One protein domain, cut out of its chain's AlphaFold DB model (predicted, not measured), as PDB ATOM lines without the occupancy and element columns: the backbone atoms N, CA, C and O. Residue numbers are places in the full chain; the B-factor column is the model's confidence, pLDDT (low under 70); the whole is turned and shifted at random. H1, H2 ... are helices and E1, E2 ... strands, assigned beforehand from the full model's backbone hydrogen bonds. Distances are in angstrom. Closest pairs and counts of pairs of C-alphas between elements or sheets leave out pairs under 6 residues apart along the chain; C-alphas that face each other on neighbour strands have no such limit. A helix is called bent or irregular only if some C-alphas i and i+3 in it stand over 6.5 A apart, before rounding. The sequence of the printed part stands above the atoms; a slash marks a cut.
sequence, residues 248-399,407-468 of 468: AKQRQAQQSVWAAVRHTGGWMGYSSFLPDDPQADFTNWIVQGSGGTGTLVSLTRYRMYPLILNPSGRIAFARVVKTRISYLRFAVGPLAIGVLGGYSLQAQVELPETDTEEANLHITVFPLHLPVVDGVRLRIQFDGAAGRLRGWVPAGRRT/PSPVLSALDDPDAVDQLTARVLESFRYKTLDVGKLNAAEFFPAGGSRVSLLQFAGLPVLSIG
ATOM      1  N   ALA A 248     165.760 -21.746 -65.906       62.84
ATOM      2  CA  ALA A 248     166.645 -22.917 -65.919       62.84
ATOM      3  C   ALA A 248     165.988 -24.229 -66.407       62.84
ATOM      4  O   ALA A 248     166.677 -25.115 -66.912       62.84
ATOM      5  N   LYS A 249     164.673 -24.400 -66.240       61.50
ATOM      6  CA  LYS A 249     163.939 -25.624 -66.586       61.50
ATOM      7  C   LYS A 249     163.308 -25.487 -67.971       61.50
ATOM      8  O   LYS A 249     162.247 -24.902 -68.115       61.50
ATOM      9  N   GLN A 250     163.977 -26.087 -68.960       52.50
ATOM     10  CA  GLN A 250     163.422 -26.572 -70.234       52.50
ATOM     11  C   GLN A 250     162.318 -25.700 -70.854       52.50
ATOM     12  O   GLN A 250     161.145 -26.044 -70.764       52.50
ATOM     13  N   ARG A 251     162.720 -24.595 -71.493       64.31
ATOM     14  CA  ARG A 251     162.010 -23.872 -72.584       64.31
ATOM     15  C   ARG A 251     162.761 -22.611 -73.037       64.31
ATOM     16  O   ARG A 251     162.199 -21.772 -73.737       64.31
ATOM     17  N   GLN A 252     164.021 -22.462 -72.625       67.06
ATOM     18  CA  GLN A 252     164.872 -21.352 -73.026       67.06
ATOM     19  C   GLN A 252     165.534 -21.658 -74.373       67.06
ATOM     20  O   GLN A 252     165.889 -22.803 -74.672       67.06
ATOM     21  N   ALA A 253     165.721 -20.623 -75.185       68.88
ATOM     22  CA  ALA A 253     166.611 -20.691 -76.328       68.88
ATOM     23  C   ALA A 253     168.029 -21.098 -75.896       68.88
ATOM     24  O   ALA A 253     168.528 -20.641 -74.869       68.88
ATOM     25  N   GLN A 254     168.699 -21.921 -76.708       75.06
ATOM     26  CA  GLN A 254     170.140 -22.172 -76.545       75.06
ATOM     27  C   GLN A 254     170.959 -20.908 -76.790       75.06
ATOM     28  O   GLN A 254     172.059 -20.753 -76.266       75.06
ATOM     29  N   GLN A 255     170.420 -20.017 -77.616       85.75
ATOM     30  CA  GLN A 255     171.045 -18.761 -77.964       85.75
ATOM     31  C   GLN A 255     170.642 -17.687 -76.961       85.75
ATOM     32  O   GLN A 255     169.466 -17.520 -76.629       85.75
ATOM     33  N   SER A 256     171.639 -16.931 -76.521       93.19
ATOM     34  CA  SER A 256     171.440 -15.688 -75.799       93.19
ATOM     35  C   SER A 256     172.167 -14.561 -76.508       93.19
ATOM     36  O   SER A 256     173.270 -14.765 -77.013       93.19
ATOM     37  N   VAL A 257     171.577 -13.374 -76.497       95.69
ATOM     38  CA  VAL A 257     172.161 -12.166 -77.076       95.69
ATOM     39  C   VAL A 257     172.527 -11.219 -75.944       95.69
ATOM     40  O   VAL A 257     171.659 -10.834 -75.165       95.69
ATOM     41  N   TRP A 258     173.798 -10.842 -75.843       97.44
ATOM     42  CA  TRP A 258     174.215  -9.747 -74.967       97.44
ATOM     43  C   TRP A 258     173.877  -8.417 -75.625       97.44
ATOM     44  O   TRP A 258     174.110  -8.242 -76.822       97.44
ATOM     45  N   ALA A 259     173.264  -7.516 -74.867       97.44
ATOM     46  CA  ALA A 259     172.765  -6.253 -75.378       97.44
ATOM     47  C   ALA A 259     172.734  -5.181 -74.291       97.44
ATOM     48  O   ALA A 259     172.585  -5.488 -73.112       97.44
ATOM     49  N   ALA A 260     172.828  -3.920 -74.694       97.12
ATOM     50  CA  ALA A 260     172.806  -2.779 -73.791       97.12
ATOM     51  C   ALA A 260     171.959  -1.641 -74.365       97.12
ATOM     52  O   ALA A 260     171.760  -1.525 -75.580       97.12
ATOM     53  N   VAL A 261     171.486  -0.759 -73.485       96.25
ATOM     54  CA  VAL A 261     170.881   0.506 -73.913       96.25
ATOM     55  C   VAL A 261     171.974   1.393 -74.500       96.25
ATOM     56  O   VAL A 261     172.950   1.720 -73.828       96.25
ATOM     57  N   ARG A 262     171.809   1.797 -75.758       95.06
ATOM     58  CA  ARG A 262     172.724   2.695 -76.464       95.06
ATOM     59  C   ARG A 262     171.931   3.771 -77.191       95.06
ATOM     60  O   ARG A 262     170.866   3.505 -77.751       95.06
ATOM     61  N   HIS A 263     172.470   4.983 -77.205       90.94
ATOM     62  CA  HIS A 263     171.890   6.083 -77.959       90.94
ATOM     63  C   HIS A 263     172.204   5.903 -79.447       90.94
ATOM     64  O   HIS A 263     173.369   5.863 -79.842       90.94
ATOM     65  N   THR A 264     171.183   5.788 -80.292       83.56
ATOM     66  CA  THR A 264     171.378   5.829 -81.743       83.56
ATOM     67  C   THR A 264     171.614   7.294 -82.106       83.56
ATOM     68  O   THR A 264     170.717   8.096 -81.887       83.56
ATOM     69  N   GLY A 265     172.812   7.687 -82.546       82.31
ATOM     70  CA  GLY A 265     173.136   9.092 -82.853       82.31
ATOM     71  C   GLY A 265     172.226   9.748 -83.911       82.31
ATOM     72  O   GLY A 265     171.365   9.098 -84.502       82.31
ATOM     73  N   GLY A 266     172.444  11.043 -84.165       77.81
ATOM     74  CA  GLY A 266     171.661  11.861 -85.106       77.81
ATOM     75  C   GLY A 266     170.660  12.800 -84.420       77.81
ATOM     76  O   GLY A 266     170.424  12.696 -83.219       77.81
ATOM     77  N   TRP A 267     170.070  13.723 -85.188       51.84
ATOM     78  CA  TRP A 267     169.158  14.768 -84.682       51.84
ATOM     79  C   TRP A 267     167.849  14.216 -84.083       51.84
ATOM     80  O   TRP A 267     167.270  14.819 -83.190       51.84
ATOM     81  N   MET A 268     167.434  13.021 -84.515       67.31
ATOM     82  CA  MET A 268     166.301  12.259 -83.964       67.31
ATOM     83  C   MET A 268     166.773  11.076 -83.108       67.31
ATOM     84  O   MET A 268     166.109  10.041 -83.053       67.31
ATOM     85  N   GLY A 269     167.973  11.165 -82.534       75.81
ATOM     86  CA  GLY A 269     168.566  10.059 -81.804       75.81
ATOM     87  C   GLY A 269     167.740   9.649 -80.584       75.81
ATOM     88  O   GLY A 269     167.118  10.478 -79.929       75.81
ATOM     89  N   TYR A 270     167.710   8.350 -80.296       84.88
ATOM     90  CA  TYR A 270     166.988   7.799 -79.156       84.88
ATOM     91  C   TYR A 270     167.723   6.601 -78.572       84.88
ATOM     92  O   TYR A 270     168.495   5.909 -79.243       84.88
ATOM     93  N   SER A 271     167.454   6.327 -77.302       90.56
ATOM     94  CA  SER A 271     167.979   5.149 -76.623       90.56
ATOM     95  C   SER A 271     167.272   3.890 -77.123       90.56
ATOM     96  O   SER A 271     166.061   3.741 -76.973       90.56
ATOM     97  N   SER A 272     168.033   2.978 -77.724       92.88
ATOM     98  CA  SER A 272     167.585   1.651 -78.162       92.88
ATOM     99  C   SER A 272     168.341   0.569 -77.409       92.88
ATOM    100  O   SER A 272     169.492   0.764 -77.029       92.88
ATOM    101  N   PHE A 273     167.733  -0.604 -77.258       96.12
ATOM    102  CA  PHE A 273     168.445  -1.771 -76.748       96.12
ATOM    103  C   PHE A 273     169.104  -2.502 -77.923       96.12
ATOM    104  O   PHE A 273     168.408  -3.067 -78.775       96.12
ATOM    105  N   LEU A 274     170.429  -2.397 -78.019       96.38
ATOM    106  CA  LEU A 274     171.237  -2.876 -79.142       96.38
ATOM    107  C   LEU A 274     172.090  -4.070 -78.704       96.38
ATOM    108  O   LEU A 274     172.604  -4.040 -77.586       96.38
ATOM    109  N   PRO A 275     172.285  -5.085 -79.564       97.19
ATOM    110  CA  PRO A 275     173.193  -6.171 -79.258       97.19
ATOM    111  C   PRO A 275     174.640  -5.672 -79.216       97.19
ATOM    112  O   PRO A 275     175.018  -4.724 -79.912       97.19
ATOM    113  N   ASP A 276     175.455  -6.331 -78.401       96.19
ATOM    114  CA  ASP A 276     176.892  -6.086 -78.352       96.19
ATOM    115  C   ASP A 276     177.581  -6.613 -79.616       96.19
ATOM    116  O   ASP A 276     178.451  -5.932 -80.157       96.19
ATOM    117  N   ASP A 277     177.132  -7.765 -80.124       95.75
ATOM    118  CA  ASP A 277     177.542  -8.329 -81.412       95.75
ATOM    119  C   ASP A 277     176.654  -7.788 -82.558       95.75
ATOM    120  O   ASP A 277     175.445  -8.043 -82.565       95.75
ATOM    121  N   PRO A 278     177.216  -7.085 -83.562       91.81
ATOM    122  CA  PRO A 278     176.472  -6.597 -84.725       91.81
ATOM    123  C   PRO A 278     175.795  -7.687 -85.569       91.81
ATOM    124  O   PRO A 278     174.877  -7.372 -86.331       91.81
ATOM    125  N   GLN A 279     176.244  -8.943 -85.473       94.44
ATOM    126  CA  GLN A 279     175.659 -10.084 -86.185       94.44
ATOM    127  C   GLN A 279     174.519 -10.754 -85.414       94.44
ATOM    128  O   GLN A 279     173.811 -11.590 -85.982       94.44
ATOM    129  N   ALA A 280     174.304 -10.386 -84.149       95.56
ATOM    130  CA  ALA A 280     173.223 -10.953 -83.360       95.56
ATOM    131  C   ALA A 280     171.846 -10.585 -83.934       95.56
ATOM    132  O   ALA A 280     171.614  -9.482 -84.443       95.56
ATOM    133  N   ASP A 281     170.914 -11.529 -83.819       96.12
ATOM    134  CA  ASP A 281     169.580 -11.437 -84.401       96.12
ATOM    135  C   ASP A 281     168.509 -11.663 -83.325       96.12
ATOM    136  O   ASP A 281     168.301 -12.778 -82.857       96.12
ATOM    137  N   PHE A 282     167.779 -10.609 -82.953       97.06
ATOM    138  CA  PHE A 282     166.646 -10.724 -82.028       97.06
ATOM    139  C   PHE A 282     165.400 -11.362 -82.655       97.06
ATOM    140  O   PHE A 282     164.402 -11.561 -81.961       97.06
ATOM    141  N   THR A 283     165.401 -11.645 -83.955       97.62
ATOM    142  CA  THR A 283     164.257 -12.201 -84.687       97.62
ATOM    143  C   THR A 283     164.357 -13.686 -84.978       97.62
ATOM    144  O   THR A 283     163.355 -14.255 -85.391       97.62
ATOM    145  N   ASN A 284     165.488 -14.343 -84.727       97.25
ATOM    146  CA  ASN A 284     165.650 -15.774 -84.978       97.25
ATOM    147  C   ASN A 284     166.299 -16.448 -83.771       97.25
ATOM    148  O   ASN A 284     167.413 -16.101 -83.397       97.25
ATOM    149  N   TRP A 285     165.597 -17.413 -83.178       96.56
ATOM    150  CA  TRP A 285     166.027 -18.085 -81.953       96.56
ATOM    151  C   TRP A 285     165.930 -19.596 -82.098       96.56
ATOM    152  O   TRP A 285     164.921 -20.106 -82.575       96.56
ATOM    153  N   ILE A 286     166.935 -20.332 -81.628       93.75
ATOM    154  CA  ILE A 286     166.862 -21.797 -81.529       93.75
ATOM    155  C   ILE A 286     166.381 -22.177 -80.126       93.75
ATOM    156  O   ILE A 286     167.118 -22.002 -79.153       93.75
ATOM    157  N   VAL A 287     165.161 -22.711 -80.021       90.38
ATOM    158  CA  VAL A 287     164.545 -23.163 -78.762       90.38
ATOM    159  C   VAL A 287     164.579 -24.681 -78.669       90.38
ATOM    160  O   VAL A 287     164.214 -25.377 -79.610       90.38
ATOM    161  N   GLN A 288     165.020 -25.205 -77.528       84.38
ATOM    162  CA  GLN A 288     165.079 -26.645 -77.290       84.38
ATOM    163  C   GLN A 288     163.699 -27.195 -76.931       84.38
ATOM    164  O   GLN A 288     163.108 -26.809 -75.921       84.38
ATOM    165  N   GLY A 289     163.191 -28.103 -77.766       80.56
ATOM    166  CA  GLY A 289     161.990 -28.869 -77.457       80.56
ATOM    167  C   GLY A 289     162.249 -29.944 -76.398       80.56
ATOM    168  O   GLY A 289     163.390 -30.282 -76.086       80.56
ATOM    169  N   SER A 290     161.175 -30.546 -75.887       77.06
ATOM    170  CA  SER A 290     161.210 -31.604 -74.862       77.06
ATOM    171  C   SER A 290     162.074 -32.816 -75.251       77.06
ATOM    172  O   SER A 290     162.533 -33.542 -74.377       77.06
ATOM    173  N   GLY A 291     162.285 -33.036 -76.553       81.06
ATOM    174  CA  GLY A 291     163.074 -34.140 -77.110       81.06
ATOM    175  C   GLY A 291     164.530 -33.805 -77.458       81.06
ATOM    176  O   GLY A 291     165.166 -34.599 -78.140       81.06
ATOM    177  N   GLY A 292     165.059 -32.638 -77.071       82.19
ATOM    178  CA  GLY A 292     166.444 -32.244 -77.382       82.19
ATOM    179  C   GLY A 292     166.672 -31.740 -78.819       82.19
ATOM    180  O   GLY A 292     167.784 -31.351 -79.188       82.19
ATOM    181  N   THR A 293     165.632 -31.729 -79.653       86.56
ATOM    182  CA  THR A 293     165.666 -31.121 -80.986       86.56
ATOM    183  C   THR A 293     165.468 -29.612 -80.869       86.56
ATOM    184  O   THR A 293     164.477 -29.152 -80.293       86.56
ATOM    185  N   GLY A 294     166.399 -28.839 -81.430       90.19
ATOM    186  CA  GLY A 294     166.266 -27.390 -81.538       90.19
ATOM    187  C   GLY A 294     165.261 -27.012 -82.625       90.19
ATOM    188  O   GLY A 294     165.420 -27.405 -83.778       90.19
ATOM    189  N   THR A 295     164.251 -26.228 -82.268       92.44
ATOM    190  CA  THR A 295     163.274 -25.652 -83.193       92.44
ATOM    191  C   THR A 295     163.609 -24.184 -83.415       92.44
ATOM    192  O   THR A 295     163.784 -23.428 -82.456       92.44
ATOM    193  N   LEU A 296     163.685 -23.762 -84.677       95.31
ATOM    194  CA  LEU A 296     163.825 -22.350 -85.018       95.31
ATOM    195  C   LEU A 296     162.501 -21.620 -84.753       95.31
ATOM    196  O   LEU A 296     161.468 -21.955 -85.329       95.31
ATOM    197  N   VAL A 297     162.547 -20.599 -83.905       96.12
ATOM    198  CA  VAL A 297     161.445 -19.675 -83.635       96.12
ATOM    199  C   VAL A 297     161.788 -18.325 -84.253       96.12
ATOM    200  O   VAL A 297     162.692 -17.627 -83.789       96.12
ATOM    201  N   SER A 298     161.050 -17.952 -85.299       97.12
ATOM    202  CA  SER A 298     161.218 -16.670 -85.986       97.12
ATOM    203  C   SER A 298     160.181 -15.648 -85.521       97.12
ATOM    204  O   SER A 298     158.973 -15.841 -85.666       97.12
ATOM    205  N   LEU A 299     160.651 -14.523 -84.986       97.75
ATOM    206  CA  LEU A 299     159.829 -13.378 -84.613       97.75
ATOM    207  C   LEU A 299     159.636 -12.464 -85.827       97.75
ATOM    208  O   LEU A 299     160.581 -12.062 -86.503       97.75
ATOM    209  N   THR A 300     158.396 -12.077 -86.101       97.44
ATOM    210  CA  THR A 300     158.082 -11.119 -87.159       97.44
ATOM    211  C   THR A 300     158.561  -9.723 -86.767       97.44
ATOM    212  O   THR A 300     158.173  -9.171 -85.735       97.44
ATOM    213  N   ARG A 301     159.354  -9.104 -87.643       95.81
ATOM    214  CA  ARG A 301     159.851  -7.736 -87.457       95.81
ATOM    215  C   ARG A 301     158.715  -6.742 -87.209       95.81
ATOM    216  O   ARG A 301     157.658  -6.803 -87.835       95.81
ATOM    217  N   TYR A 302     158.986  -5.773 -86.338       93.88
ATOM    218  CA  TYR A 302     158.092  -4.675 -85.965       93.88
ATOM    219  C   TYR A 302     156.799  -5.090 -85.253       93.88
ATOM    220  O   TYR A 302     155.943  -4.226 -85.036       93.88
ATOM    221  N   ARG A 303     156.653  -6.361 -84.858       96.75
ATOM    222  CA  ARG A 303     155.637  -6.766 -83.885       96.75
ATOM    223  C   ARG A 303     156.116  -6.492 -82.463       96.75
ATOM    224  O   ARG A 303     157.314  -6.395 -82.187       96.75
ATOM    225  N   MET A 304     155.136  -6.336 -81.590       97.12
ATOM    226  CA  MET A 304     155.286  -6.221 -80.152       97.12
ATOM    227  C   MET A 304     155.233  -7.626 -79.557       97.12
ATOM    228  O   MET A 304     154.261  -8.338 -79.800       97.12
ATOM    229  N   TYR A 305     156.255  -8.014 -78.803       98.00
ATOM    230  CA  TYR A 305     156.352  -9.307 -78.125       98.00
ATOM    231  C   TYR A 305     156.388  -9.106 -76.612       98.00
ATOM    232  O   TYR A 305     157.012  -8.143 -76.166       98.00
ATOM    233  N   PRO A 306     155.751  -9.975 -75.815       97.94
ATOM    234  CA  PRO A 306     155.875  -9.903 -74.367       97.94
ATOM    235  C   PRO A 306     157.341 -10.101 -73.964       97.94
ATOM    236  O   PRO A 306     158.064 -10.914 -74.543       97.94
ATOM    237  N   LEU A 307     157.780  -9.324 -72.985       97.62
ATOM    238  CA  LEU A 307     159.135  -9.317 -72.465       97.62
ATOM    239  C   LEU A 307     159.082  -9.218 -70.941       97.62
ATOM    240  O   LEU A 307     158.369  -8.365 -70.418       97.62
ATOM    241  N   ILE A 308     159.849 -10.051 -70.238       96.75
ATOM    242  CA  ILE A 308     159.988 -10.036 -68.775       96.75
ATOM    243  C   ILE A 308     161.436  -9.749 -68.346       96.75
ATOM    244  O   ILE A 308     162.385 -10.319 -68.892       96.75
ATOM    245  N   LEU A 309     161.607  -8.857 -67.367       95.56
ATOM    246  CA  LEU A 309     162.891  -8.580 -66.717       95.56
ATOM    247  C   LEU A 309     163.085  -9.473 -65.495       95.56
ATOM    248  O   LEU A 309     162.253  -9.498 -64.590       95.56
ATOM    249  N   ASN A 310     164.241 -10.110 -65.409       90.06
ATOM    250  CA  ASN A 310     164.684 -10.861 -64.248       90.06
ATOM    251  C   ASN A 310     165.731 -10.048 -63.470       90.06
ATOM    252  O   ASN A 310     166.568  -9.391 -64.083       90.06
ATOM    253  N   PRO A 311     165.716 -10.073 -62.124       90.56
ATOM    254  CA  PRO A 311     164.776 -10.780 -61.253       90.56
ATOM    255  C   PRO A 311     163.530  -9.954 -60.876       90.56
ATOM    256  O   PRO A 311     162.759 -10.391 -60.023       90.56
ATOM    257  N   SER A 312     163.346  -8.751 -61.434       92.00
ATOM    258  CA  SER A 312     162.285  -7.828 -60.990       92.00
ATOM    259  C   SER A 312     160.873  -8.315 -61.318       92.00
ATOM    260  O   SER A 312     159.916  -7.887 -60.681       92.00
ATOM    261  N   GLY A 313     160.724  -9.186 -62.314       94.19
ATOM    262  CA  GLY A 313     159.436  -9.624 -62.832       94.19
ATOM    263  C   GLY A 313     158.693  -8.538 -63.612       94.19
ATOM    264  O   GLY A 313     157.540  -8.761 -63.957       94.19
ATOM    265  N   ARG A 314     159.292  -7.370 -63.892       96.31
ATOM    266  CA  ARG A 314     158.627  -6.301 -64.659       96.31
ATOM    267  C   ARG A 314     158.386  -6.776 -66.093       96.31
ATOM    268  O   ARG A 314     159.297  -7.317 -66.718       96.31
ATOM    269  N   ILE A 315     157.177  -6.560 -66.608       97.56
ATOM    270  CA  ILE A 315     156.779  -6.977 -67.958       97.56
ATOM    271  C   ILE A 315     156.617  -5.745 -68.851       97.56
ATOM    272  O   ILE A 315     156.187  -4.684 -68.402       97.56
ATOM    273  N   ALA A 316     156.946  -5.890 -70.129       97.50
ATOM    274  CA  ALA A 316     156.606  -4.948 -71.185       97.50
ATOM    275  C   ALA A 316     156.216  -5.699 -72.460       97.50
ATOM    276  O   ALA A 316     156.532  -6.872 -72.638       97.50
ATOM    277  N   PHE A 317     155.598  -4.995 -73.401       97.31
ATOM    278  CA  PHE A 317     155.585  -5.407 -74.797       97.31
ATOM    279  C   PHE A 317     156.714  -4.705 -75.544       97.31
ATOM    280  O   PHE A 317     156.744  -3.479 -75.612       97.31
ATOM    281  N   ALA A 318     157.622  -5.475 -76.128       96.88
ATOM    282  CA  ALA A 318     158.815  -5.005 -76.806       96.88
ATOM    283  C   ALA A 318     158.674  -5.063 -78.327       96.88
ATOM    284  O   ALA A 318     158.360  -6.108 -78.897       96.88
ATOM    285  N   ARG A 319     158.951  -3.947 -79.008       96.00
ATOM    286  CA  ARG A 319     159.001  -3.892 -80.473       96.00
ATOM    287  C   ARG A 319     160.325  -4.442 -80.977       96.00
ATOM    288  O   ARG A 319     161.350  -3.753 -80.918       96.00
ATOM    289  N   VAL A 320     160.280  -5.641 -81.543       95.88
ATOM    290  CA  VAL A 320     161.479  -6.364 -81.979       95.88
ATOM    291  C   VAL A 320     161.777  -6.098 -83.450       95.88
ATOM    292  O   VAL A 320     160.905  -6.189 -84.318       95.88
ATOM    293  N   VAL A 321     163.034  -5.793 -83.753       95.12
ATOM    294  CA  VAL A 321     163.608  -5.868 -85.102       95.12
ATOM    295  C   VAL A 321     164.920  -6.642 -85.039       95.12
ATOM    296  O   VAL A 321     165.432  -6.868 -83.950       95.12
ATOM    297  N   LYS A 322     165.479  -7.008 -86.201       96.31
ATOM    298  CA  LYS A 322     166.676  -7.860 -86.295       96.31
ATOM    299  C   LYS A 322     167.785  -7.452 -85.313       96.31
ATOM    300  O   LYS A 322     168.235  -8.269 -84.529       96.31
ATOM    301  N   THR A 323     168.168  -6.178 -85.316       95.69
ATOM    302  CA  THR A 323     169.352  -5.682 -84.594       95.69
ATOM    303  C   THR A 323     169.031  -4.775 -83.405       95.69
ATOM    304  O   THR A 323     169.928  -4.110 -82.900       95.69
ATOM    305  N   ARG A 324     167.765  -4.663 -82.974       94.75
ATOM    306  CA  ARG A 324     167.396  -3.859 -81.791       94.75
ATOM    307  C   ARG A 324     166.009  -4.158 -81.242       94.75
ATOM    308  O   ARG A 324     165.105  -4.554 -81.978       94.75
ATOM    309  N   ILE A 325     165.810  -3.813 -79.975       95.88
ATOM    310  CA  ILE A 325     164.485  -3.528 -79.416       95.88
ATOM    311  C   ILE A 325     164.327  -2.008 -79.400       95.88
ATOM    312  O   ILE A 325     165.082  -1.296 -78.740       95.88
ATOM    313  N   SER A 326     163.379  -1.511 -80.194       89.06
ATOM    314  CA  SER A 326     163.265  -0.068 -80.493       89.06
ATOM    315  C   SER A 326     162.248   0.676 -79.630       89.06
ATOM    316  O   SER A 326     162.279   1.899 -79.586       89.06
ATOM    317  N   TYR A 327     161.317  -0.038 -78.995       92.44
ATOM    318  CA  TYR A 327     160.199   0.572 -78.279       92.44
ATOM    319  C   TYR A 327     159.601  -0.406 -77.271       92.44
ATOM    320  O   TYR A 327     159.553  -1.606 -77.558       92.44
ATOM    321  N   LEU A 328     159.108   0.098 -76.139       94.69
ATOM    322  CA  LEU A 328     158.407  -0.691 -75.131       94.69
ATOM    323  C   LEU A 328     157.027  -0.110 -74.837       94.69
ATOM    324  O   LEU A 328     156.778   1.089 -74.966       94.69
ATOM    325  N   ARG A 329     156.109  -0.973 -74.408       93.81
ATOM    326  CA  ARG A 329     154.760  -0.570 -74.021       93.81
ATOM    327  C   ARG A 329     154.294  -1.298 -72.773       93.81
ATOM    328  O   ARG A 329     154.479  -2.504 -72.656       93.81
ATOM    329  N   PHE A 330     153.618  -0.554 -71.905       95.44
ATOM    330  CA  PHE A 330     153.154  -1.024 -70.597       95.44
ATOM    331  C   PHE A 330     151.636  -1.199 -70.507       95.44
ATOM    332  O   PHE A 330     151.112  -1.540 -69.459       95.44
ATOM    333  N   ALA A 331     150.909  -0.971 -71.600       95.00
ATOM    334  CA  ALA A 331     149.475  -1.214 -71.657       95.00
ATOM    335  C   ALA A 331     149.031  -1.553 -73.082       95.00
ATOM    336  O   ALA A 331     149.560  -1.005 -74.055       95.00
ATOM    337  N   VAL A 332     148.042  -2.430 -73.220       94.50
ATOM    338  CA  VAL A 332     147.417  -2.768 -74.504       94.50
ATOM    339  C   VAL A 332     145.927  -3.019 -74.305       94.50
ATOM    340  O   VAL A 332     145.515  -3.588 -73.304       94.50
ATOM    341  N   GLY A 333     145.098  -2.575 -75.242       89.88
ATOM    342  CA  GLY A 333     143.658  -2.792 -75.186       89.88
ATOM    343  C   GLY A 333     142.866  -1.720 -75.933       89.88
ATOM    344  O   GLY A 333     143.445  -0.697 -76.314       89.88
ATOM    345  N   PRO A 334     141.558  -1.949 -76.131       92.44
ATOM    346  CA  PRO A 334     140.849  -3.198 -75.822       92.44
ATOM    347  C   PRO A 334     141.239  -4.356 -76.770       92.44
ATOM    348  O   PRO A 334     141.548  -4.133 -77.939       92.44
ATOM    349  N   LEU A 335     141.255  -5.589 -76.256       93.75
ATOM    350  CA  LEU A 335     141.553  -6.838 -76.975       93.75
ATOM    351  C   LEU A 335     140.380  -7.813 -76.831       93.75
ATOM    352  O   LEU A 335     139.935  -8.051 -75.715       93.75
ATOM    353  N   ALA A 336     139.907  -8.430 -77.913       94.31
ATOM    354  CA  ALA A 336     138.926  -9.511 -77.802       94.31
ATOM    355  C   ALA A 336     139.605 -10.780 -77.257       94.31
ATOM    356  O   ALA A 336     140.531 -11.292 -77.885       94.31
ATOM    357  N   ILE A 337     139.152 -11.296 -76.108       94.50
ATOM    358  CA  ILE A 337     139.760 -12.486 -75.484       94.50
ATOM    359  C   ILE A 337     138.984 -13.776 -75.774       94.50
ATOM    360  O   ILE A 337     139.589 -14.845 -75.793       94.50
ATOM    361  N   GLY A 338     137.700 -13.681 -76.134       94.75
ATOM    362  CA  GLY A 338     136.843 -14.827 -76.460       94.75
ATOM    363  C   GLY A 338     135.793 -15.084 -75.383       94.75
ATOM    364  O   GLY A 338     135.353 -14.141 -74.723       94.75
ATOM    365  N   VAL A 339     135.374 -16.345 -75.236       96.50
ATOM    366  CA  VAL A 339     134.368 -16.746 -74.244       96.50
ATOM    367  C   VAL A 339     135.046 -17.249 -72.971       96.50
ATOM    368  O   VAL A 339     135.845 -18.177 -73.032       96.50
ATOM    369  N   LEU A 340     134.703 -16.665 -71.823       96.44
ATOM    370  CA  LEU A 340     135.160 -17.094 -70.499       96.44
ATOM    371  C   LEU A 340     134.004 -16.961 -69.505       96.44
ATOM    372  O   LEU A 340     133.309 -15.946 -69.498       96.44
ATOM    373  N   GLY A 341     133.749 -18.002 -68.706       94.56
ATOM    374  CA  GLY A 341     132.611 -18.016 -67.777       94.56
ATOM    375  C   GLY A 341     131.249 -17.811 -68.461       94.56
ATOM    376  O   GLY A 341     130.354 -17.218 -67.872       94.56
ATOM    377  N   GLY A 342     131.111 -18.215 -69.729       95.69
ATOM    378  CA  GLY A 342     129.895 -18.014 -70.530       95.69
ATOM    379  C   GLY A 342     129.726 -16.615 -71.142       95.69
ATOM    380  O   GLY A 342     128.763 -16.389 -71.871       95.69
ATOM    381  N   TYR A 343     130.657 -15.685 -70.914       95.44
ATOM    382  CA  TYR A 343     130.606 -14.333 -71.476       95.44
ATOM    383  C   TYR A 343     131.586 -14.159 -72.628       95.44
ATOM    384  O   TYR A 343     132.736 -14.570 -72.523       95.44
ATOM    385  N   SER A 344     131.162 -13.469 -73.690       95.75
ATOM    386  CA  SER A 344     132.090 -12.918 -74.686       95.75
ATOM    387  C   SER A 344     132.742 -11.660 -74.123       95.75
ATOM    388  O   SER A 344     132.063 -10.657 -73.887       95.75
ATOM    389  N   LEU A 345     134.048 -11.720 -73.885       96.00
ATOM    390  CA  LEU A 345     134.796 -10.687 -73.177       96.00
ATOM    391  C   LEU A 345     135.815  -9.986 -74.077       96.00
ATOM    392  O   LEU A 345     136.386 -10.555 -75.015       96.00
ATOM    393  N   GLN A 346     136.098  -8.749 -73.698       95.75
ATOM    394  CA  GLN A 346     137.273  -7.996 -74.108       95.75
ATOM    395  C   GLN A 346     138.115  -7.644 -72.877       95.75
ATOM    396  O   GLN A 346     137.623  -7.651 -71.748       95.75
ATOM    397  N   ALA A 347     139.396  -7.368 -73.098       96.31
ATOM    398  CA  ALA A 347     140.364  -7.090 -72.055       96.31
ATOM    399  C   ALA A 347     141.173  -5.825 -72.340       96.31
ATOM    400  O   ALA A 347     141.564  -5.548 -73.476       96.31
ATOM    401  N   GLN A 348     141.492  -5.099 -71.279       96.25
ATOM    402  CA  GLN A 348     142.555  -4.109 -71.245       96.25
ATOM    403  C   GLN A 348     143.659  -4.614 -70.322       96.25
ATOM    404  O   GLN A 348     143.409  -5.019 -69.190       96.25
ATOM    405  N   VAL A 349     144.886  -4.576 -70.816       97.06
ATOM    406  CA  VAL A 349     146.085  -5.034 -70.130       97.06
ATOM    407  C   VAL A 349     146.880  -3.828 -69.665       97.06
ATOM    408  O   VAL A 349     147.118  -2.899 -70.441       97.06
ATOM    409  N   GLU A 350     147.331  -3.875 -68.422       97.50
ATOM    410  CA  GLU A 350     148.240  -2.917 -67.806       97.50
ATOM    411  C   GLU A 350     149.385  -3.692 -67.138       97.50
ATOM    412  O   GLU A 350     149.169  -4.715 -66.487       97.50
ATOM    413  N   LEU A 351     150.613  -3.232 -67.344       97.12
ATOM    414  CA  LEU A 351     151.845  -3.858 -66.878       97.12
ATOM    415  C   LEU A 351     152.470  -2.922 -65.836       97.12
ATOM    416  O   LEU A 351     153.122  -1.946 -66.217       97.12
ATOM    417  N   PRO A 352     152.213  -3.149 -64.535       95.94
ATOM    418  CA  PRO A 352     152.622  -2.224 -63.489       95.94
ATOM    419  C   PRO A 352     154.147  -2.141 -63.362       95.94
ATOM    420  O   PRO A 352     154.875  -3.111 -63.579       95.94
ATOM    421  N   GLU A 353     154.634  -0.960 -62.983       92.94
ATOM    422  CA  GLU A 353     156.063  -0.715 -62.748       92.94
ATOM    423  C   GLU A 353     156.508  -1.112 -61.338       92.94
ATOM    424  O   GLU A 353     157.668  -1.464 -61.127       92.94
ATOM    425  N   THR A 354     155.582  -1.049 -60.381       92.06
ATOM    426  CA  THR A 354     155.791  -1.379 -58.970       92.06
ATOM    427  C   THR A 354     154.993  -2.618 -58.587       92.06
ATOM    428  O   THR A 354     154.098  -3.041 -59.314       92.06
ATOM    429  N   ASP A 355     155.327  -3.213 -57.441       90.12
ATOM    430  CA  ASP A 355     154.617  -4.367 -56.868       90.12
ATOM    431  C   ASP A 355     154.530  -5.588 -57.806       90.12
ATOM    432  O   ASP A 355     153.659  -6.450 -57.674       90.12
ATOM    433  N   THR A 356     155.497  -5.698 -58.721       92.00
ATOM    434  CA  THR A 356     155.631  -6.778 -59.711       92.00
ATOM    435  C   THR A 356     155.802  -8.156 -59.070       92.00
ATOM    436  O   THR A 356     155.515  -9.177 -59.690       92.00
ATOM    437  N   GLU A 357     156.240  -8.194 -57.811       87.44
ATOM    438  CA  GLU A 357     156.333  -9.412 -57.009       87.44
ATOM    439  C   GLU A 357     154.952  -9.924 -56.568       87.44
ATOM    440  O   GLU A 357     154.788 -11.134 -56.425       87.44
ATOM    441  N   GLU A 358     153.951  -9.054 -56.388       91.50
ATOM    442  CA  GLU A 358     152.572  -9.480 -56.125       91.50
ATOM    443  C   GLU A 358     151.843  -9.792 -57.427       91.50
ATOM    444  O   GLU A 358     151.306 -10.884 -57.578       91.50
ATOM    445  N   ALA A 359     151.834  -8.851 -58.369       96.19
ATOM    446  CA  ALA A 359     151.237  -9.018 -59.684       96.19
ATOM    447  C   ALA A 359     151.953  -8.108 -60.683       96.19
ATOM    448  O   ALA A 359     151.999  -6.895 -60.512       96.19
ATOM    449  N   ASN A 360     152.493  -8.695 -61.744       96.81
ATOM    450  CA  ASN A 360     153.182  -7.987 -62.823       96.81
ATOM    451  C   ASN A 360     152.345  -7.896 -64.105       96.81
ATOM    452  O   ASN A 360     152.821  -7.390 -65.121       96.81
ATOM    453  N   LEU A 361     151.097  -8.366 -64.050       97.94
ATOM    454  CA  LEU A 361     150.129  -8.313 -65.131       97.94
ATOM    455  C   LEU A 361     148.741  -7.999 -64.559       97.94
ATOM    456  O   LEU A 361     148.175  -8.778 -63.791       97.94
ATOM    457  N   HIS A 362     148.171  -6.859 -64.939       98.19
ATOM    458  CA  HIS A 362     146.793  -6.496 -64.623       98.19
ATOM    459  C   HIS A 362     145.924  -6.654 -65.869       98.19
ATOM    460  O   HIS A 362     146.166  -6.005 -66.886       98.19
ATOM    461  N   ILE A 363     144.890  -7.491 -65.786       97.94
ATOM    462  CA  ILE A 363     143.936  -7.707 -66.880       97.94
ATOM    463  C   ILE A 363     142.570  -7.220 -66.425       97.94
ATOM    464  O   ILE A 363     141.945  -7.823 -65.560       97.94
ATOM    465  N   THR A 364     142.089  -6.131 -67.008       97.25
ATOM    466  CA  THR A 364     140.719  -5.661 -66.803       97.25
ATOM    467  C   THR A 364     139.832  -6.262 -67.879       97.25
ATOM    468  O   THR A 364     139.973  -5.897 -69.042       97.25
ATOM    469  N   VAL A 365     138.942  -7.181 -67.507       96.25
ATOM    470  CA  VAL A 365     137.992  -7.816 -68.430       96.25
ATOM    471  C   VAL A 365     136.602  -7.209 -68.283       96.25
ATOM    472  O   VAL A 365     136.187  -6.844 -67.181       96.25
ATOM    473  N   PHE A 366     135.898  -7.084 -69.403       93.94
ATOM    474  CA  PHE A 366     134.542  -6.548 -69.474       93.94
ATOM    475  C   PHE A 366     133.778  -7.202 -70.639       93.94
ATOM    476  O   PHE A 366     134.399  -7.586 -71.640       93.94
ATOM    477  N   PRO A 367     132.447  -7.371 -70.543       93.69
ATOM    478  CA  PRO A 367     131.652  -7.948 -71.624       93.69
ATOM    479  C   PRO A 367     131.725  -7.113 -72.904       93.69
ATOM    480  O   PRO A 367     131.660  -5.887 -72.868       93.69
ATOM    481  N   LEU A 368     131.821  -7.777 -74.057       89.94
ATOM    482  CA  LEU A 368     131.965  -7.117 -75.361       89.94
ATOM    483  C   LEU A 368     130.763  -6.220 -75.715       89.94
ATOM    484  O   LEU A 368     130.916  -5.230 -76.421       89.94
ATOM    485  N   HIS A 369     129.574  -6.570 -75.221       83.75
ATOM    486  CA  HIS A 369     128.311  -5.895 -75.541       83.75
ATOM    487  C   HIS A 369     127.887  -4.835 -74.523       83.75
ATOM    488  O   HIS A 369     126.834  -4.225 -74.693       83.75
ATOM    489  N   LEU A 370     128.671  -4.628 -73.463       74.00
ATOM    490  CA  LEU A 370     128.398  -3.590 -72.477       74.00
ATOM    491  C   LEU A 370     129.346  -2.402 -72.696       74.00
ATOM    492  O   LEU A 370     130.504  -2.605 -73.078       74.00
ATOM    493  N   PRO A 371     128.884  -1.158 -72.477       64.44
ATOM    494  CA  PRO A 371     129.777  -0.006 -72.437       64.44
ATOM    495  C   PRO A 371     130.875  -0.237 -71.381       64.44
ATOM    496  O   PRO A 371     130.646  -0.913 -70.381       64.44
ATOM    497  N   VAL A 372     132.078   0.309 -71.615       63.00
ATOM    498  CA  VAL A 372     133.365   0.032 -70.912       63.00
ATOM    499  C   VAL A 372     133.388   0.476 -69.427       63.00
ATOM    500  O   VAL A 372     134.432   0.741 -68.838       63.00
ATOM    501  N   VAL A 373     132.226   0.617 -68.802       69.94
ATOM    502  CA  VAL A 373     132.027   1.206 -67.477       69.94
ATOM    503  C   VAL A 373     131.922   0.182 -66.345       69.94
ATOM    504  O   VAL A 373     132.114   0.582 -65.200       69.94
ATOM    505  N   ASP A 374     131.720  -1.110 -66.631       84.44
ATOM    506  CA  ASP A 374     131.668  -2.171 -65.610       84.44
ATOM    507  C   ASP A 374     132.537  -3.377 -66.002       84.44
ATOM    508  O   ASP A 374     132.367  -3.986 -67.061       84.44
ATOM    509  N   GLY A 375     133.507  -3.704 -65.154       92.38
ATOM    510  CA  GLY A 375     134.525  -4.712 -65.413       92.38
ATOM    511  C   GLY A 375     135.145  -5.268 -64.133       92.38
ATOM    512  O   GLY A 375     134.867  -4.833 -63.013       92.38
ATOM    513  N   VAL A 376     136.041  -6.237 -64.293       95.50
ATOM    514  CA  VAL A 376     136.837  -6.783 -63.190       95.50
ATOM    515  C   VAL A 376     138.309  -6.761 -63.561       95.50
ATOM    516  O   VAL A 376     138.707  -7.227 -64.627       95.50
ATOM    517  N   ARG A 377     139.130  -6.186 -62.682       97.44
ATOM    518  CA  ARG A 377     140.584  -6.183 -62.811       97.44
ATOM    519  C   ARG A 377     141.158  -7.377 -62.074       97.44
ATOM    520  O   ARG A 377     141.133  -7.431 -60.849       97.44
ATOM    521  N   LEU A 378     141.715  -8.296 -62.842       98.19
ATOM    522  CA  LEU A 378     142.442  -9.473 -62.397       98.19
ATOM    523  C   LEU A 378     143.908  -9.095 -62.163       98.19
ATOM    524  O   LEU A 378     144.529  -8.444 -63.008       98.19
ATOM    525  N   ARG A 379     144.464  -9.500 -61.021       98.06
ATOM    526  CA  ARG A 379     145.878  -9.325 -60.665       98.06
ATOM    527  C   ARG A 379     146.593 -10.654 -60.881       98.06
ATOM    528  O   ARG A 379     146.343 -11.601 -60.137       98.06
ATOM    529  N   ILE A 380     147.450 -10.736 -61.893       97.88
ATOM    530  CA  ILE A 380     148.159 -11.959 -62.278       97.88
ATOM    531  C   ILE A 380     149.656 -11.807 -61.993       97.88
ATOM    532  O   ILE A 380     150.272 -10.795 -62.331       97.88
ATOM    533  N   GLN A 381     150.245 -12.833 -61.376       97.25
ATOM    534  CA  GLN A 381     151.693 -13.026 -61.331       97.25
ATOM    535  C   GLN A 381     152.091 -13.970 -62.466       97.25
ATOM    536  O   GLN A 381     151.756 -15.152 -62.419       97.25
ATOM    537  N   PHE A 382     152.808 -13.452 -63.457       96.31
ATOM    538  CA  PHE A 382     153.362 -14.203 -64.575       96.31
ATOM    539  C   PHE A 382     154.879 -14.339 -64.426       96.31
ATOM    540  O   PHE A 382     155.591 -13.343 -64.334       96.31
ATOM    541  N   ASP A 383     155.401 -15.560 -64.403       92.88
ATOM    542  CA  ASP A 383     156.837 -15.824 -64.209       92.88
ATOM    543  C   ASP A 383     157.556 -16.282 -65.489       92.88
ATOM    544  O   ASP A 383     158.663 -16.813 -65.434       92.88
ATOM    545  N   GLY A 384     156.935 -16.082 -66.654       91.25
ATOM    546  CA  GLY A 384     157.452 -16.561 -67.936       91.25
ATOM    547  C   GLY A 384     157.072 -18.008 -68.260       91.25
ATOM    548  O   GLY A 384     157.118 -18.379 -69.431       91.25
ATOM    549  N   ALA A 385     156.664 -18.807 -67.267       90.44
ATOM    550  CA  ALA A 385     156.253 -20.199 -67.452       90.44
ATOM    551  C   ALA A 385     154.771 -20.439 -67.140       90.44
ATOM    552  O   ALA A 385     154.168 -21.291 -67.791       90.44
ATOM    553  N   ALA A 386     154.202 -19.707 -66.181       94.06
ATOM    554  CA  ALA A 386     152.794 -19.788 -65.808       94.06
ATOM    555  C   ALA A 386     152.255 -18.427 -65.342       94.06
ATOM    556  O   ALA A 386     152.976 -17.606 -64.762       94.06
ATOM    557  N   GLY A 387     150.966 -18.201 -65.570       95.50
ATOM    558  CA  GLY A 387     150.171 -17.152 -64.952       95.50
ATOM    559  C   GLY A 387     149.486 -17.674 -63.690       95.50
ATOM    560  O   GLY A 387     148.985 -18.793 -63.640       95.50
ATOM    561  N   ARG A 388     149.450 -16.865 -62.632       96.25
ATOM    562  CA  ARG A 388     148.713 -17.190 -61.401       96.25
ATOM    563  C   ARG A 388     147.826 -16.035 -60.997       96.25
ATOM    564  O   ARG A 388     148.326 -14.926 -60.804       96.25
ATOM    565  N   LEU A 389     146.538 -16.305 -60.808       97.31
ATOM    566  CA  LEU A 389     145.613 -15.326 -60.257       97.31
ATOM    567  C   LEU A 389     145.949 -15.084 -58.779       97.31
ATOM    568  O   LEU A 389     146.013 -16.009 -57.973       97.31
ATOM    569  N   ARG A 390     146.208 -13.826 -58.430       96.88
ATOM    570  CA  ARG A 390     146.570 -13.389 -57.071       96.88
ATOM    571  C   ARG A 390     145.437 -12.674 -56.360       96.88
ATOM    572  O   ARG A 390     145.433 -12.583 -55.139       96.88
ATOM    573  N   GLY A 391     144.479 -12.178 -57.127       96.56
ATOM    574  CA  GLY A 391     143.280 -11.537 -56.628       96.56
ATOM    575  C   GLY A 391     142.589 -10.770 -57.739       96.56
ATOM    576  O   GLY A 391     143.054 -10.728 -58.881       96.56
ATOM    577  N   TRP A 392     141.483 -10.133 -57.392       97.62
ATOM    578  CA  TRP A 392     140.724  -9.308 -58.313       97.62
ATOM    579  C   TRP A 392     140.069  -8.148 -57.572       97.62
ATOM    580  O   TRP A 392     139.845  -8.211 -56.364       97.62
ATOM    581  N   VAL A 393     139.770  -7.079 -58.303       95.75
ATOM    582  CA  VAL A 393     138.996  -5.940 -57.800       95.75
ATOM    583  C   VAL A 393     137.992  -5.490 -58.862       95.75
ATOM    584  O   VAL A 393     138.289  -5.593 -60.056       95.75
ATOM    585  N   PRO A 394     136.807  -4.983 -58.479       93.19
ATOM    586  CA  PRO A 394     135.910  -4.321 -59.423       93.19
ATOM    587  C   PRO A 394     136.625  -3.174 -60.153       93.19
ATOM    588  O   PRO A 394     137.430  -2.461 -59.551       93.19
ATOM    589  N   ALA A 395     136.334  -2.988 -61.437       91.25
ATOM    590  CA  ALA A 395     136.921  -1.949 -62.277       91.25
ATOM    591  C   ALA A 395     135.840  -1.248 -63.109       91.25
ATOM    592  O   ALA A 395     134.874  -1.877 -63.520       91.25
ATOM    593  N   GLY A 396     136.021   0.050 -63.371       82.31
ATOM    594  CA  GLY A 396     135.072   0.866 -64.138       82.31
ATOM    595  C   GLY A 396     134.432   2.003 -63.328       82.31
ATOM    596  O   GLY A 396     134.565   2.066 -62.102       82.31
ATOM    597  N   ARG A 397     133.808   2.968 -64.019       74.44
ATOM    598  CA  ARG A 397     133.107   4.106 -63.397       74.44
ATOM    599  C   ARG A 397     131.624   3.787 -63.321       74.44
ATOM    600  O   ARG A 397     131.003   3.531 -64.339       74.44
ATOM    601  N   ARG A 398     131.059   3.872 -62.119       69.12
ATOM    602  CA  ARG A 398     129.620   3.712 -61.921       69.12
ATOM    603  C   ARG A 398     128.866   4.900 -62.496       69.12
ATOM    604  O   ARG A 398     129.105   6.031 -62.074       69.12
ATOM    605  N   THR A 399     127.909   4.614 -63.363       67.56
ATOM    606  CA  THR A 399     126.799   5.514 -63.660       67.56
ATOM    607  C   THR A 399     125.613   5.094 -62.795       67.56
ATOM    608  O   THR A 399     125.311   3.907 -62.655       67.56
ATOM    609  N   PRO A 407     130.529 -10.640 -62.250       94.75
ATOM    610  CA  PRO A 407     131.755 -11.288 -62.697       94.75
ATOM    611  C   PRO A 407     131.899 -12.719 -62.158       94.75
ATOM    612  O   PRO A 407     132.858 -13.394 -62.526       94.75
ATOM    613  N   SER A 408     130.999 -13.201 -61.291       95.94
ATOM    614  CA  SER A 408     131.154 -14.489 -60.595       95.94
ATOM    615  C   SER A 408     131.379 -15.679 -61.539       95.94
ATOM    616  O   SER A 408     132.302 -16.448 -61.276       95.94
ATOM    617  N   PRO A 409     130.665 -15.822 -62.676       97.06
ATOM    618  CA  PRO A 409     130.932 -16.917 -63.613       97.06
ATOM    619  C   PRO A 409     132.328 -16.855 -64.250       97.06
ATOM    620  O   PRO A 409     132.943 -17.891 -64.497       97.06
ATOM    621  N   VAL A 410     132.852 -15.647 -64.495       96.75
ATOM    622  CA  VAL A 410     134.223 -15.451 -64.996       96.75
ATOM    623  C   VAL A 410     135.240 -15.813 -63.923       96.75
ATOM    624  O   VAL A 410     136.221 -16.483 -64.221       96.75
ATOM    625  N   LEU A 411     135.001 -15.394 -62.681       97.62
ATOM    626  CA  LEU A 411     135.894 -15.678 -61.560       97.62
ATOM    627  C   LEU A 411     135.949 -17.176 -61.246       97.62
ATOM    628  O   LEU A 411     137.047 -17.700 -61.121       97.62
ATOM    629  N   SER A 412     134.810 -17.877 -61.236       97.19
ATOM    630  CA  SER A 412     134.793 -19.339 -61.076       97.19
ATOM    631  C   SER A 412     135.491 -20.072 -62.218       97.19
ATOM    632  O   SER A 412     136.136 -21.088 -61.987       97.19
ATOM    633  N   ALA A 413     135.412 -19.568 -63.453       97.25
ATOM    634  CA  ALA A 413     136.169 -20.156 -64.556       97.25
ATOM    635  C   ALA A 413     137.692 -20.006 -64.370       97.25
ATOM    636  O   ALA A 413     138.446 -20.807 -64.908       97.25
ATOM    637  N   LEU A 414     138.143 -19.004 -63.609       97.50
ATOM    638  CA  LEU A 414     139.555 -18.750 -63.311       97.50
ATOM    639  C   LEU A 414     140.056 -19.453 -62.040       97.50
ATOM    640  O   LEU A 414     141.221 -19.275 -61.680       97.50
ATOM    641  N   ASP A 415     139.217 -20.261 -61.384       96.06
ATOM    642  CA  ASP A 415     139.672 -21.199 -60.348       96.06
ATOM    643  C   ASP A 415     140.515 -22.339 -60.959       96.06
ATOM    644  O   ASP A 415     141.317 -22.962 -60.261       96.06
ATOM    645  N   ASP A 416     140.370 -22.582 -62.268       96.75
ATOM    646  CA  ASP A 416     141.206 -23.491 -63.051       96.75
ATOM    647  C   ASP A 416     142.518 -22.800 -63.491       96.75
ATOM    648  O   ASP A 416     142.482 -21.828 -64.259       96.75
ATOM    649  N   PRO A 417     143.699 -23.289 -63.057       95.56
ATOM    650  CA  PRO A 417     144.988 -22.757 -63.492       95.56
ATOM    651  C   PRO A 417     145.177 -22.749 -65.015       95.56
ATOM    652  O   PRO A 417     145.768 -21.804 -65.540       95.56
ATOM    653  N   ASP A 418     144.640 -23.739 -65.733       96.19
ATOM    654  CA  ASP A 418     144.771 -23.804 -67.191       96.19
ATOM    655  C   ASP A 418     143.987 -22.668 -67.863       96.19
ATOM    656  O   ASP A 418     144.443 -22.090 -68.853       96.19
ATOM    657  N   ALA A 419     142.839 -22.279 -67.300       97.06
ATOM    658  CA  ALA A 419     142.076 -21.126 -67.768       97.06
ATOM    659  C   ALA A 419     142.828 -19.804 -67.528       97.06
ATOM    660  O   ALA A 419     142.796 -18.908 -68.379       97.06
ATOM    661  N   VAL A 420     143.551 -19.680 -66.406       97.88
ATOM    662  CA  VAL A 420     144.424 -18.523 -66.131       97.88
ATOM    663  C   VAL A 420     145.566 -18.453 -67.143       97.88
ATOM    664  O   VAL A 420     145.853 -17.369 -67.664       97.88
ATOM    665  N   ASP A 421     146.192 -19.585 -67.463       96.75
ATOM    666  CA  ASP A 421     147.268 -19.657 -68.451       96.75
ATOM    667  C   ASP A 421     146.770 -19.325 -69.859       96.75
ATOM    668  O   ASP A 421     147.400 -18.530 -70.560       96.75
ATOM    669  N   GLN A 422     145.607 -19.843 -70.258       96.88
ATOM    670  CA  GLN A 422     144.985 -19.527 -71.545       96.88
ATOM    671  C   GLN A 422     144.633 -18.041 -71.662       96.88
ATOM    672  O   GLN A 422     144.936 -17.416 -72.682       96.88
ATOM    673  N   LEU A 423     144.045 -17.448 -70.617       97.75
ATOM    674  CA  LEU A 423     143.767 -16.012 -70.574       97.75
ATOM    675  C   LEU A 423     145.064 -15.200 -70.677       97.75
ATOM    676  O   LEU A 423     145.142 -14.258 -71.467       97.75
ATOM    677  N   THR A 424     146.086 -15.580 -69.908       97.88
ATOM    678  CA  THR A 424     147.399 -14.921 -69.906       97.88
ATOM    679  C   THR A 424     148.040 -14.996 -71.291       97.88
ATOM    680  O   THR A 424     148.502 -13.983 -71.813       97.88
ATOM    681  N   ALA A 425     148.009 -16.164 -71.936       97.25
ATOM    682  CA  ALA A 425     148.547 -16.361 -73.275       97.25
ATOM    683  C   ALA A 425     147.816 -15.470 -74.287       97.25
ATOM    684  O   ALA A 425     148.441 -14.733 -75.046       97.25
ATOM    685  N   ARG A 426     146.482 -15.455 -74.235       97.31
ATOM    686  CA  ARG A 426     145.648 -14.651 -75.131       97.31
ATOM    687  C   ARG A 426     145.973 -13.161 -75.062       97.31
ATOM    688  O   ARG A 426     146.038 -12.509 -76.099       97.31
ATOM    689  N   VAL A 427     146.179 -12.614 -73.864       97.44
ATOM    690  CA  VAL A 427     146.475 -11.180 -73.710       97.44
ATOM    691  C   VAL A 427     147.933 -10.820 -73.994       97.44
ATOM    692  O   VAL A 427     148.217  -9.663 -74.295       97.44
ATOM    693  N   LEU A 428     148.850 -11.790 -73.906       97.56
ATOM    694  CA  LEU A 428     150.271 -11.629 -74.229       97.56
ATOM    695  C   LEU A 428     150.597 -11.971 -75.692       97.56
ATOM    696  O   LEU A 428     151.765 -11.942 -76.082       97.56
ATOM    697  N   GLU A 429     149.592 -12.271 -76.520       97.44
ATOM    698  CA  GLU A 429     149.783 -12.542 -77.941       97.44
ATOM    699  C   GLU A 429     150.472 -11.357 -78.642       97.44
ATOM    700  O   GLU A 429     150.175 -10.183 -78.403       97.44
ATOM    701  N   SER A 430     151.426 -11.661 -79.530       97.00
ATOM    702  CA  SER A 430     152.142 -10.609 -80.254       97.00
ATOM    703  C   SER A 430     151.190  -9.807 -81.144       97.00
ATOM    704  O   SER A 430     150.291 -10.372 -81.765       97.00
ATOM    705  N   PHE A 431     151.430  -8.509 -81.321       96.31
ATOM    706  CA  PHE A 431     150.575  -7.656 -82.157       96.31
ATOM    707  C   PHE A 431     151.374  -6.624 -82.957       96.31
ATOM    708  O   PHE A 431     152.536  -6.339 -82.666       96.31
ATOM    709  N   ARG A 432     150.749  -6.041 -83.986       93.50
ATOM    710  CA  ARG A 432     151.289  -4.886 -84.719       93.50
ATOM    711  C   ARG A 432     150.502  -3.643 -84.333       93.50
ATOM    712  O   ARG A 432     149.275  -3.655 -84.359       93.50
ATOM    713  N   TYR A 433     151.206  -2.571 -84.001       84.25
ATOM    714  CA  TYR A 433     150.578  -1.299 -83.664       84.25
ATOM    715  C   TYR A 433     150.543  -0.372 -84.885       84.25
ATOM    716  O   TYR A 433     151.511  -0.332 -85.647       84.25
ATOM    717  N   LYS A 434     149.417   0.325 -85.100       78.94
ATOM    718  CA  LYS A 434     149.201   1.170 -86.291       78.94
ATOM    719  C   LYS A 434     149.990   2.482 -86.232       78.94
ATOM    720  O   LYS A 434     150.534   2.892 -87.250       78.94
ATOM    721  N   THR A 435     150.100   3.087 -85.052       77.62
ATOM    722  CA  THR A 435     150.716   4.407 -84.867       77.62
ATOM    723  C   THR A 435     151.635   4.367 -83.663       77.62
ATOM    724  O   THR A 435     151.178   4.144 -82.550       77.62
ATOM    725  N   LEU A 436     152.937   4.543 -83.863       73.50
ATOM    726  CA  LEU A 436     153.870   4.660 -82.745       73.50
ATOM    727  C   LEU A 436     153.793   6.093 -82.238       73.50
ATOM    728  O   LEU A 436     153.942   7.018 -83.030       73.50
ATOM    729  N   ASP A 437     153.550   6.273 -80.945       70.75
ATOM    730  CA  ASP A 437     153.697   7.578 -80.304       70.75
ATOM    731  C   ASP A 437     155.206   7.849 -80.184       70.75
ATOM    732  O   ASP A 437     155.845   7.505 -79.190       70.75
ATOM    733  N   VAL A 438     155.811   8.319 -81.284       58.78
ATOM    734  CA  VAL A 438     157.274   8.391 -81.471       58.78
ATOM    735  C   VAL A 438     157.936   9.309 -80.435       58.78
ATOM    736  O   VAL A 438     159.130   9.187 -80.194       58.78
ATOM    737  N   GLY A 439     157.161  10.165 -79.761       60.47
ATOM    738  CA  GLY A 439     157.629  10.999 -78.652       60.47
ATOM    739  C   GLY A 439     157.845  10.261 -77.323       60.47
ATOM    740  O   GLY A 439     158.342  10.872 -76.385       60.47
ATOM    741  N   LYS A 440     157.492   8.971 -77.206       66.88
ATOM    742  CA  LYS A 440     157.560   8.199 -75.943       66.88
ATOM    743  C   LYS A 440     158.483   6.979 -76.016       66.88
ATOM    744  O   LYS A 440     158.147   5.901 -75.527       66.88
ATOM    745  N   LEU A 441     159.636   7.111 -76.669       75.56
ATOM    746  CA  LEU A 441     160.641   6.045 -76.713       75.56
ATOM    747  C   LEU A 441     161.274   5.882 -75.319       75.56
ATOM    748  O   LEU A 441     161.950   6.776 -74.830       75.56
ATOM    749  N   ASN A 442     161.058   4.731 -74.689       83.44
ATOM    750  CA  ASN A 442     161.254   4.515 -73.249       83.44
ATOM    751  C   ASN A 442     162.144   3.300 -72.919       83.44
ATOM    752  O   ASN A 442     162.106   2.772 -71.810       83.44
ATOM    753  N   ALA A 443     162.960   2.824 -73.869       85.75
ATOM    754  CA  ALA A 443     163.819   1.657 -73.636       85.75
ATOM    755  C   ALA A 443     164.775   1.868 -72.443       85.75
ATOM    756  O   ALA A 443     164.962   0.960 -71.634       85.75
ATOM    757  N   ALA A 444     165.329   3.077 -72.297       86.50
ATOM    758  CA  ALA A 444     166.256   3.419 -71.215       86.50
ATOM    759  C   ALA A 444     165.626   3.387 -69.810       86.50
ATOM    760  O   ALA A 444     166.338   3.179 -68.836       86.50
ATOM    761  N   GLU A 445     164.310   3.573 -69.697       88.88
ATOM    762  CA  GLU A 445     163.587   3.580 -68.412       88.88
ATOM    763  C   GLU A 445     163.254   2.167 -67.915       88.88
ATOM    764  O   GLU A 445     162.802   1.959 -66.784       88.88
ATOM    765  N   PHE A 446     163.416   1.181 -68.791       92.88
ATOM    766  CA  PHE A 446     163.018  -0.187 -68.533       92.88
ATOM    767  C   PHE A 446     164.204  -1.115 -68.345       92.88
ATOM    768  O   PHE A 446     164.245  -1.851 -67.361       92.88
ATOM    769  N   PHE A 447     165.156  -1.103 -69.277       94.31
ATOM    770  CA  PHE A 447     166.318  -1.977 -69.189       94.31
ATOM    771  C   PHE A 447     167.286  -1.479 -68.107       94.31
ATOM    772  O   PHE A 447     167.445  -0.268 -67.937       94.31
ATOM    773  N   PRO A 448     167.945  -2.388 -67.369       91.75
ATOM    774  CA  PRO A 448     168.956  -1.993 -66.401       91.75
ATOM    775  C   PRO A 448     170.143  -1.319 -67.104       91.75
ATOM    776  O   PRO A 448     170.405  -1.543 -68.287       91.75
ATOM    777  N   ALA A 449     170.882  -0.496 -66.361       89.75
ATOM    778  CA  ALA A 449     172.125   0.076 -66.860       89.75
ATOM    779  C   ALA A 449     173.172  -1.032 -67.085       89.75
ATOM    780  O   ALA A 449     173.352  -1.903 -66.234       89.75
ATOM    781  N   GLY A 450     173.886  -0.966 -68.212       92.75
ATOM    782  CA  GLY A 450     174.905  -1.946 -68.598       92.75
ATOM    783  C   GLY A 450     174.414  -2.989 -69.605       92.75
ATOM    784  O   GLY A 450     173.360  -2.837 -70.223       92.75
ATOM    785  N   GLY A 451     175.229  -4.024 -69.808       92.94
ATOM    786  CA  GLY A 451     174.879  -5.164 -70.653       92.94
ATOM    787  C   GLY A 451     173.953  -6.130 -69.917       92.94
ATOM    788  O   GLY A 451     174.178  -6.443 -68.750       92.94
ATOM    789  N   SER A 452     172.915  -6.611 -70.591       96.06
ATOM    790  CA  SER A 452     172.022  -7.666 -70.105       96.06
ATOM    791  C   SER A 452     171.948  -8.800 -71.110       96.06
ATOM    792  O   SER A 452     172.141  -8.612 -72.317       96.06
ATOM    793  N   ARG A 453     171.625  -9.992 -70.614       96.19
ATOM    794  CA  ARG A 453     171.491 -11.176 -71.451       96.19
ATOM    795  C   ARG A 453     170.037 -11.351 -71.869       96.19
ATOM    796  O   ARG A 453     169.168 -11.583 -71.034       96.19
ATOM    797  N   VAL A 454     169.783 -11.297 -73.173       96.31
ATOM    798  CA  VAL A 454     168.479 -11.584 -73.781       96.31
ATOM    799  C   VAL A 454     168.396 -13.049 -74.158       96.31
ATOM    800  O   VAL A 454     169.311 -13.597 -74.767       96.31
ATOM    801  N   SER A 455     167.273 -13.673 -73.849       95.75
ATOM    802  CA  SER A 455     166.925 -15.019 -74.296       95.75
ATOM    803  C   SER A 455     165.447 -15.086 -74.673       95.75
ATOM    804  O   SER A 455     164.679 -14.174 -74.357       95.75
ATOM    805  N   LEU A 456     165.044 -16.160 -75.348       95.38
ATOM    806  CA  LEU A 456     163.647 -16.424 -75.674       95.38
ATOM    807  C   LEU A 456     163.112 -17.582 -74.826       95.38
ATOM    808  O   LEU A 456     163.750 -18.630 -74.744       95.38
ATOM    809  N   LEU A 457     161.942 -17.388 -74.228       93.12
ATOM    810  CA  LEU A 457     161.134 -18.397 -73.548       93.12
ATOM    811  C   LEU A 457     159.901 -18.733 -74.401       93.12
ATOM    812  O   LEU A 457     159.464 -17.923 -75.222       93.12
ATOM    813  N   GLN A 458     159.312 -19.908 -74.177       93.00
ATOM    814  CA  GLN A 458     158.016 -20.282 -74.750       93.00
ATOM    815  C   GLN A 458     156.958 -20.495 -73.664       93.00
ATOM    816  O   GLN A 458     157.092 -21.384 -72.822       93.00
ATOM    817  N   PHE A 459     155.869 -19.731 -73.736       93.56
ATOM    818  CA  PHE A 459     154.717 -19.833 -72.843       93.56
ATOM    819  C   PHE A 459     153.455 -20.145 -73.649       93.56
ATOM    820  O   PHE A 459     153.067 -19.348 -74.495       93.56
ATOM    821  N   ALA A 460     152.839 -21.313 -73.436       93.00
ATOM    822  CA  ALA A 460     151.679 -21.769 -74.218       93.00
ATOM    823  C   ALA A 460     151.875 -21.641 -75.753       93.00
ATOM    824  O   ALA A 460     150.969 -21.262 -76.489       93.00
ATOM    825  N   GLY A 461     153.095 -21.912 -76.236       92.12
ATOM    826  CA  GLY A 461     153.479 -21.756 -77.648       92.12
ATOM    827  C   GLY A 461     153.830 -20.325 -78.078       92.12
ATOM    828  O   GLY A 461     154.329 -20.128 -79.185       92.12
ATOM    829  N   LEU A 462     153.636 -19.327 -77.214       95.38
ATOM    830  CA  LEU A 462     153.966 -17.933 -77.487       95.38
ATOM    831  C   LEU A 462     155.428 -17.619 -77.150       95.38
ATOM    832  O   LEU A 462     155.911 -18.001 -76.081       95.38
ATOM    833  N   PRO A 463     156.134 -16.881 -78.021       96.62
ATOM    834  CA  PRO A 463     157.467 -16.373 -77.725       96.62
ATOM    835  C   PRO A 463     157.416 -15.235 -76.695       96.62
ATOM    836  O   PRO A 463     156.750 -14.222 -76.920       96.62
ATOM    837  N   VAL A 464     158.173 -15.376 -75.607       96.88
ATOM    838  CA  VAL A 464     158.351 -14.356 -74.563       96.88
ATOM    839  C   VAL A 464     159.836 -14.044 -74.425       96.88
ATOM    840  O   VAL A 464     160.642 -14.935 -74.168       96.88
ATOM    841  N   LEU A 465     160.225 -12.784 -74.590       97.12
ATOM    842  CA  LEU A 465     161.607 -12.365 -74.362       97.12
ATOM    843  C   LEU A 465     161.903 -12.327 -72.861       97.12
ATOM    844  O   LEU A 465     161.099 -11.845 -72.068       97.12
ATOM    845  N   SER A 466     163.079 -12.796 -72.466       95.50
ATOM    846  CA  SER A 466     163.550 -12.739 -71.086       95.50
ATOM    847  C   SER A 466     164.901 -12.046 -71.028       95.50
ATOM    848  O   SER A 466     165.825 -12.422 -71.753       95.50
ATOM    849  N   ILE A 467     164.995 -11.033 -70.172       95.12
ATOM    850  CA  ILE A 467     166.215 -10.262 -69.924       95.12
ATOM    851  C   ILE A 467     166.687 -10.586 -68.518       95.12
ATOM    852  O   ILE A 467     165.893 -10.482 -67.583       95.12
ATOM    853  N   GLY A 468     167.948 -10.966 -68.356       91.25
ATOM    854  CA  GLY A 468     168.532 -11.234 -67.044       91.25
ATOM    855  C   GLY A 468     169.988 -10.851 -66.933       91.25
ATOM    856  O   GLY A 468     170.550 -10.311 -67.920       91.25
TER     857      GLY A 468
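This is residues 248 to 399 and 407 to 468 of the 468 residues of a protein of Curtobacterium sp. MCLR17_036 (UniProt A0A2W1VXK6). Two strand-built lobes lie side by side along the longest axis. In one, a seven-stranded sheet curls like part of a barrel, bringing its edges E2 and E7 together beside H3, and the hairpin of E3 and E4 packs on its E13; in the other, five strands wrap round H2, with H1 near one end. The printed part has 214 residues, with three named helices and 14 named strands that follow along the chain in the order E1 to E12, H1, H2, H3, E13, E14. It is mostly strand and compact, with a radius of gyration of the C-alphas of 17.8 A and spans of 53 by 48 by 29 A.

Start with the mixed, strongly twisted sheet E2 (270 to 275), E1 (257 to 264), E13 (451 to 459), E14 (462 to 467), E5 (304 to 309), E6 (315 to 321), E7 (324 to 329), in that order. It is a folded sheet, bent back on itself: E2 E1 E13 E14 face E6 E7, with E5 as the hinge. The closest C-alphas of E2 and E7, Leu 274 and Arg 324, are 4.8 A apart. Look for N 465 and O 306, 2.9 A, within hydrogen-bond range between parallel E14 and E5. E5 E6 E7 form a meander, each strand the antiparallel neighbour of the one before, with N 305 and O 318 at 2.8 A. H3 (443 to 446) is on this sheet at a height of 5.5 A. The hairpin E3 (284 to 288) and E4 (294 to 298), with N 285 and O 297 at 3.0 A, makes a sandwich with it, two sheets face to face; the closest C-alphas of E3 and E13, Trp 285 and Leu 456, are 6.9 A apart. E7 runs on into E8 (331 to 340), which opens a second meander with E9 (343 to 350), E10 (361 to 367), E11 (375 to 382) and E12 (387 to 395); see N 347 and O 335, 2.8 A, between E8 and E9. This strongly twisted sheet curls round H2 (417 to 427), whose closest C-alphas to E12 are Asp 421 and Gly 387, 5.2 A. H1 (408 to 413) and H2 are on one face of it, two layers. Every O i to N i+4 pair is within range in H1 and H2; H3 is too short for one.

Find C-alpha 257 at (172.161, -12.166, -77.076), where E1 begins; it bends by 65 degrees at residue 261. E8 runs 21.4 A, H2 15.5 A and E13 25.0 A; E14 ends at C-alpha 467, (166.215, -10.262, -69.924).

The farthest C-alphas, Gly 292 and Thr 399, are 56.4 A apart. Residues 400 to 406 are not printed, leaving 17.5 A between C-alphas 399 and 407. The link H2 to H3 is long. Confidence is under 70 at residues 248 to 253, 267 to 268, 371 to 373, 398 to 399 and 438 to 440.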